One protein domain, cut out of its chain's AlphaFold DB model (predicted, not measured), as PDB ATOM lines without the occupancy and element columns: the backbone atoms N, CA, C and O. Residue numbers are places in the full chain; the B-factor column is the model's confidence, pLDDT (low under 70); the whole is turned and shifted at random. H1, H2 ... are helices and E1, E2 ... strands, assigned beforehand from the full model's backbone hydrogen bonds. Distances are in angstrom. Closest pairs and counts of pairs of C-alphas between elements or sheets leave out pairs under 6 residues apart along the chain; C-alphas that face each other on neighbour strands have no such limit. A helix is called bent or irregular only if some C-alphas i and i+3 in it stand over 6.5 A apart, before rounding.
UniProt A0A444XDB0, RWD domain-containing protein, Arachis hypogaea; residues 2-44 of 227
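This is residues 2 to 44 of the 227 residues of the protein "RWD domain-containing protein" of Arachis hypogaea (UniProt A0A444XDB0). This is an open, flat V: the two-stranded hairpin E1 E2 makes one arm, the longer helix H1 makes the other, and the two arms join where H1 runs straight into E1. A wide loop, residues 27 to 38, closes the hairpin at its far end, while residues 2 to 11, of which 4 to 11 belong to H1, stick out free at the open end of the other arm. The printed part has 43 residues with one named helix and two named strands, in the order H1, E1, E2, and the two strands form one antiparallel sheet of order E1 - E2. By class it is mixed, helices and strands. The whole is only just loose, close to compact, with a radius of gyration of the C-alphas of 11.4 A, and the C-alphas span 29 by 25 by 13 A.

The sheet has two strands of four residues each. E1 is residues 23 to 26, Phe 23 to Ile 26, and begins with C-alpha 23 at (196.101, 204.824, 271.296). E2 is residues 39 to 42, Cys 39 to Ile 42, and ends with C-alpha 42 at (198.438, 208.848, 270.774). From first to last C-alpha E1 is 9.6 A long and E2 is 10.1 A long. The helix H1 is residues 4 to 22, Tyr 4 to Glu 22, and is 24.1 A long from first to last C-alpha. It begins with C-alpha 4 at (210.528, 196.716, 283.566). H1 has a kink of 57 degrees near residue 16. It is irregular, with C-alphas 18 and 21 at 9.3 A from each other, where about 5 A would stand in a regular helix.

E1 and E2 form a hairpin and are antiparallel neighbours, with an angle of 147 degrees between their N-to-C directions. C-alphas that face each other across the pair are, for instance, 25 and 40, 4.4 A apart, and 23 and 42, 4.7 A apart. Backbone N 26 and O 39, at 2.8 A, are within hydrogen-bond range, and so are N 24 and O 41, at 2.9 A. The 12 residues between E1 and E2 make a long link. H1 and E1 are joined by a tight link, with no residue between them. The closest C-alphas of H1 and E1 are those of Glu 16 and Phe 23, 6.1 A apart. The closest C-alphas of H1 and E2 are those of Glu 22 and Ile 42, 5.5 A apart. Centre to centre, H1 is 10.8 A from E1 and 11.2 A from E2. Residues 12 to 22 of H1 make its pairs of C-alphas within 10 A of the sheet, 8 pairs to E1 and 7 to E2. In the backbone of H1, 13 of 15 O i to N i+4 pairs are within hydrogen-bond range.

The two C-alphas farthest apart are those of Thr 2 and Glu 30, at 31.0 A. The first and last printed C-alphas, those of Thr 2 and Val 44, are 30.7 A apart. Without the residues that stand free, the body has 33 residues, spans 28 by 18 by 10 A and has a radius of gyration of 10.0 A. The printed part runs from residue 2 to residue 44 of a full chain of 227 residues and has no cut. Its long link, residues 27 to 38, holds no named element, and its C-alphas lie 7 to 16 A from the mean of all C-alphas. The mean pLDDT of the printed part is 91.8, and no printed residue is under 70.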
ATOM      1  N   THR A   2     213.150 194.718 289.668       76.94
ATOM      2  CA  THR A   2     211.917 195.130 288.981       76.94
ATOM      3  C   THR A   2     211.976 194.643 287.536       76.94
ATOM      4  O   THR A   2     213.016 194.779 286.884       76.94
ATOM      5  N   ASP A   3     210.908 193.991 287.075       90.12
ATOM      6  CA  ASP A   3     210.777 193.562 285.685       90.12
ATOM      7  C   ASP A   3     210.125 194.692 284.890       90.12
ATOM      8  O   ASP A   3     208.905 194.789 284.781       90.12
ATOM      9  N   TYR A   4     210.970 195.568 284.353       89.44
ATOM     10  CA  TYR A   4     210.528 196.716 283.566       89.44
ATOM     11  C   TYR A   4     209.740 196.317 282.315       89.44
ATOM     12  O   TYR A   4     208.949 197.114 281.827       89.44
ATOM     13  N   THR A   5     209.944 195.103 281.790       91.25
ATOM     14  CA  THR A   5     209.199 194.624 280.616       91.25
ATOM     15  C   THR A   5     207.753 194.366 281.003       91.25
ATOM     16  O   THR A   5     206.841 194.855 280.348       91.25
ATOM     17  N   GLN A   6     207.552 193.655 282.115       92.81
ATOM     18  CA  GLN A   6     206.220 193.368 282.630       92.81
ATOM     19  C   GLN A   6     205.488 194.650 283.056       92.81
ATOM     20  O   GLN A   6     204.298 194.788 282.795       92.81
ATOM     21  N   GLU A   7     206.187 195.604 283.680       91.81
ATOM     22  CA  GLU A   7     205.612 196.913 284.027       91.81
ATOM     23  C   GLU A   7     205.168 197.697 282.782       91.81
ATOM     24  O   GLU A   7     204.063 198.234 282.773       91.81
ATOM     25  N   GLN A   8     205.980 197.709 281.718       92.44
ATOM     26  CA  GLN A   8     205.621 198.348 280.446       92.44
ATOM     27  C   GLN A   8     204.424 197.670 279.774       92.44
ATOM     28  O   GLN A   8     203.557 198.357 279.246       92.44
ATOM     29  N   GLU A   9     204.348 196.336 279.794       94.75
ATOM     30  CA  GLU A   9     203.210 195.600 279.229       94.75
ATOM     31  C   GLU A   9     201.906 195.902 279.974       94.75
ATOM     32  O   GLU A   9     200.889 196.155 279.331       94.75
ATOM     33  N   MET A  10     201.944 195.955 281.310       94.75
ATOM     34  CA  MET A  10     200.781 196.346 282.115       94.75
ATOM     35  C   MET A  10     200.359 197.800 281.857       94.75
ATOM     36  O   MET A  10     199.165 198.089 281.816       94.75
ATOM     37  N   GLU A  11     201.314 198.722 281.677       95.25
ATOM     38  CA  GLU A  11     201.004 200.114 281.321       95.25
ATOM     39  C   GLU A  11     200.348 200.195 279.937       95.25
ATOM     40  O   GLU A  11     199.338 200.876 279.785       95.25
ATOM     41  N   ILE A  12     200.870 199.470 278.944       95.38
ATOM     42  CA  ILE A  12     200.303 199.445 277.590       95.38
ATOM     43  C   ILE A  12     198.873 198.896 277.605       95.38
ATOM     44  O   ILE A  12     197.991 199.532 277.036       95.38
ATOM     45  N   GLU A  13     198.618 197.779 278.293       96.12
ATOM     46  CA  GLU A  13     197.268 197.206 278.415       96.12
ATOM     47  C   GLU A  13     196.288 198.201 279.060       96.12
ATOM     48  O   GLU A  13     195.157 198.368 278.601       96.12
ATOM     49  N   ALA A  14     196.731 198.918 280.098       97.06
ATOM     50  CA  ALA A  14     195.919 199.952 280.728       97.06
ATOM     51  C   ALA A  14     195.628 201.119 279.769       97.06
ATOM     52  O   ALA A  14     194.498 201.601 279.719       97.06
ATOM     53  N   LEU A  15     196.617 201.567 278.992       96.44
ATOM     54  CA  LEU A  15     196.442 202.644 278.015       96.44
ATOM     55  C   LEU A  15     195.509 202.239 276.873       96.44
ATOM     56  O   LEU A  15     194.671 203.045 276.486       96.44
ATOM     57  N   GLU A  16     195.602 201.005 276.377       95.25
ATOM     58  CA  GLU A  16     194.669 200.466 275.379       95.25
ATOM     59  C   GLU A  16     193.223 200.487 275.897       95.25
ATOM     60  O   GLU A  16     192.305 200.833 275.156       95.25
ATOM     61  N   ALA A  17     193.014 200.185 277.184       95.88
ATOM     62  CA  ALA A  17     191.690 200.226 277.801       95.88
ATOM     63  C   ALA A  17     191.172 201.655 278.043       95.88
ATOM     64  O   ALA A  17     189.978 201.902 277.894       95.88
ATOM     65  N   ILE A  18     192.047 202.587 278.438       94.88
ATOM     66  CA  ILE A  18     191.665 203.965 278.785       94.88
ATOM     67  C   ILE A  18     191.455 204.821 277.534       94.88
ATOM     68  O   ILE A  18     190.493 205.577 277.464       94.88
ATOM     69  N   LEU A  19     192.379 204.733 276.577       91.75
ATOM     70  CA  LEU A  19     192.437 205.612 275.408       91.75
ATOM     71  C   LEU A  19     191.782 204.985 274.171       91.75
ATOM     72  O   LEU A  19     191.519 205.699 273.212       91.75
ATOM     73  N   MET A  20     191.490 203.678 274.186       93.62
ATOM     74  CA  MET A  20     190.785 202.965 273.114       93.62
ATOM     75  C   MET A  20     191.335 203.329 271.721       93.62
ATOM     76  O   MET A  20     192.501 203.079 271.421       93.62
ATOM     77  N   ASP A  21     190.519 203.966 270.877       90.12
ATOM     78  CA  ASP A  21     190.873 204.342 269.510       90.12
ATOM     79  C   ASP A  21     191.892 205.491 269.424       90.12
ATOM     80  O   ASP A  21     192.456 205.729 268.353       90.12
ATOM     81  N   GLU A  22     192.168 206.207 270.514       94.06
ATOM     82  CA  GLU A  22     193.177 207.266 270.551       94.06
ATOM     83  C   GLU A  22     194.607 206.707 270.631       94.06
ATOM     84  O   GLU A  22     195.538 207.402 270.221       94.06
ATOM     85  N   PHE A  23     194.796 205.467 271.108       95.06
ATOM     86  CA  PHE A  23     196.101 204.824 271.296       95.06
ATOM     87  C   PHE A  23     196.316 203.693 270.279       95.06
ATOM     88  O   PHE A  23     195.658 202.657 270.326       95.06
ATOM     89  N   LYS A  24     197.253 203.874 269.338       94.44
ATOM     90  CA  LYS A  24     197.496 202.918 268.240       94.44
ATOM     91  C   LYS A  24     198.951 202.496 268.157       94.44
ATOM     92  O   LYS A  24     199.838 203.344 268.095       94.44
ATOM     93  N   GLU A  25     199.202 201.192 268.062       94.62
ATOM     94  CA  GLU A  25     200.520 200.683 267.675       94.62
ATOM     95  C   GLU A  25     200.774 200.978 266.188       94.62
ATOM     96  O   GLU A  25     199.946 200.689 265.323       94.62
ATOM     97  N   ILE A  26     201.929 201.571 265.897       94.38
ATOM     98  CA  ILE A  26     202.367 201.945 264.552       94.38
ATOM     99  C   ILE A  26     203.692 201.264 264.221       94.38
ATOM    100  O   ILE A  26     204.498 200.940 265.101       94.38
ATOM    101  N   HIS A  27     203.967 201.077 262.931       91.88
ATOM    102  CA  HIS A  27     205.250 200.515 262.526       91.88
ATOM    103  C   HIS A  27     206.377 201.512 262.832       91.88
ATOM    104  O   HIS A  27     206.255 202.711 262.587       91.88
ATOM    105  N   SER A  28     207.543 201.030 263.273       89.88
ATOM    106  CA  SER A  28     208.679 201.909 263.596       89.88
ATOM    107  C   SER A  28     209.121 202.816 262.432       89.88
ATOM    108  O   SER A  28     209.629 203.905 262.679       89.88
ATOM    109  N   GLY A  29     208.878 202.428 261.170       87.56
ATOM    110  CA  GLY A  29     209.174 203.249 259.988       87.56
ATOM    111  C   GLY A  29     208.195 204.409 259.769       87.56
ATOM    112  O   GLY A  29     208.545 205.366 259.087       87.56
ATOM    113  N   GLU A  30     207.007 204.348 260.368       87.94
ATOM    114  CA  GLU A  30     205.977 205.394 260.317       87.94
ATOM    115  C   GLU A  30     206.106 206.381 261.485       87.94
ATOM    116  O   GLU A  30     205.670 207.522 261.383       87.94
ATOM    117  N   SER A  31     206.783 205.979 262.568       86.31
ATOM    118  CA  SER A  31     206.977 206.802 263.773       86.31
ATOM    119  C   SER A  31     207.764 208.101 263.546       86.31
ATOM    120  O   SER A  31     207.767 208.986 264.399       86.31
ATOM    121  N   GLY A  32     208.500 208.202 262.434       86.31
ATOM    122  CA  GLY A  32     209.454 209.287 262.196       86.31
ATOM    123  C   GLY A  32     210.682 209.249 263.119       86.31
ATOM    124  O   GLY A  32     211.532 210.137 263.041       86.31
ATOM    125  N   LEU A  33     210.806 208.227 263.974       85.19
ATOM    126  CA  LEU A  33     211.936 208.008 264.869       85.19
ATOM    127  C   LEU A  33     212.864 206.929 264.300       85.19
ATOM    128  O   LEU A  33     212.427 205.927 263.739       85.19
ATOM    129  N   SER A  34     214.175 207.096 264.486       88.19
ATOM    130  CA  SER A  34     215.177 206.093 264.096       88.19
ATOM    131  C   SER A  34     215.252 204.965 265.135       88.19
ATOM    132  O   SER A  34     216.262 204.807 265.821       88.19
ATOM    133  N   THR A  35     214.173 204.198 265.276       88.12
ATOM    134  CA  THR A  35     214.043 203.104 266.246       88.12
ATOM    135  C   THR A  35     213.542 201.825 265.575       88.12
ATOM    136  O   THR A  35     212.889 201.866 264.539       88.12
ATOM    137  N   SER A  36     213.877 200.677 266.165       88.69
ATOM    138  CA  SER A  36     213.330 199.358 265.799       88.69
ATOM    139  C   SER A  36     212.406 198.790 266.879       88.69
ATOM    140  O   SER A  36     211.898 197.681 266.737       88.69
ATOM    141  N   ASN A  37     212.186 199.548 267.956       89.50
ATOM    142  CA  ASN A  37     211.254 199.181 269.015       89.50
ATOM    143  C   ASN A  37     209.802 199.400 268.563       89.50
ATOM    144  O   ASN A  37     209.539 200.138 267.603       89.50
ATOM    145  N   ARG A  38     208.867 198.791 269.300       91.69
ATOM    146  CA  ARG A  38     207.426 199.052 269.174       91.69
ATOM    147  C   ARG A  38     207.166 200.547 269.339       91.69
ATOM    148  O   ARG A  38     207.779 201.192 270.191       91.69
ATOM    149  N   CYS A  39     206.319 201.097 268.483       93.94
ATOM    150  CA  CYS A  39     206.002 202.517 268.459       93.94
ATOM    151  C   CYS A  39     204.498 202.681 268.608       93.94
ATOM    152  O   CYS A  39     203.737 201.905 268.043       93.94
ATOM    153  N   PHE A  40     204.085 203.708 269.338       93.50
ATOM    154  CA  PHE A  40     202.680 203.987 269.580       93.50
ATOM    155  C   PHE A  40     202.399 205.446 269.249       93.50
ATOM    156  O   PHE A  40     203.217 206.325 269.534       93.50
ATOM    157  N   GLN A  41     201.257 205.689 268.623       94.00
ATOM    158  CA  GLN A  41     200.730 207.011 268.348       94.00
ATOM    159  C   GLN A  41     199.529 207.252 269.252       94.00
ATOM    160  O   GLN A  41     198.611 206.435 269.290       94.00
ATOM    161  N   ILE A  42     199.544 208.392 269.937       94.12
ATOM    162  CA  ILE A  42     198.438 208.848 270.774       94.12
ATOM    163  C   ILE A  42     197.847 210.092 270.127       94.12
ATOM    164  O   ILE A  42     198.573 211.048 269.844       94.12
ATOM    165  N   THR A  43     196.549 210.061 269.863       91.50
ATOM    166  CA  THR A  43     195.806 211.217 269.362       91.50
ATOM    167  C   THR A  43     195.269 211.988 270.560       91.50
ATOM    168  O   THR A  43     194.652 211.404 271.439       91.50
ATOM    169  N   VAL A  44     195.545 213.289 270.616       88.75
ATOM    170  CA  VAL A  44     195.127 214.165 271.715       88.75
ATOM    171  C   VAL A  44     194.277 215.283 271.120       88.75
ATOM    172  O   VAL A  44     194.760 216.030 270.267       88.75
TER     173      VAL A  44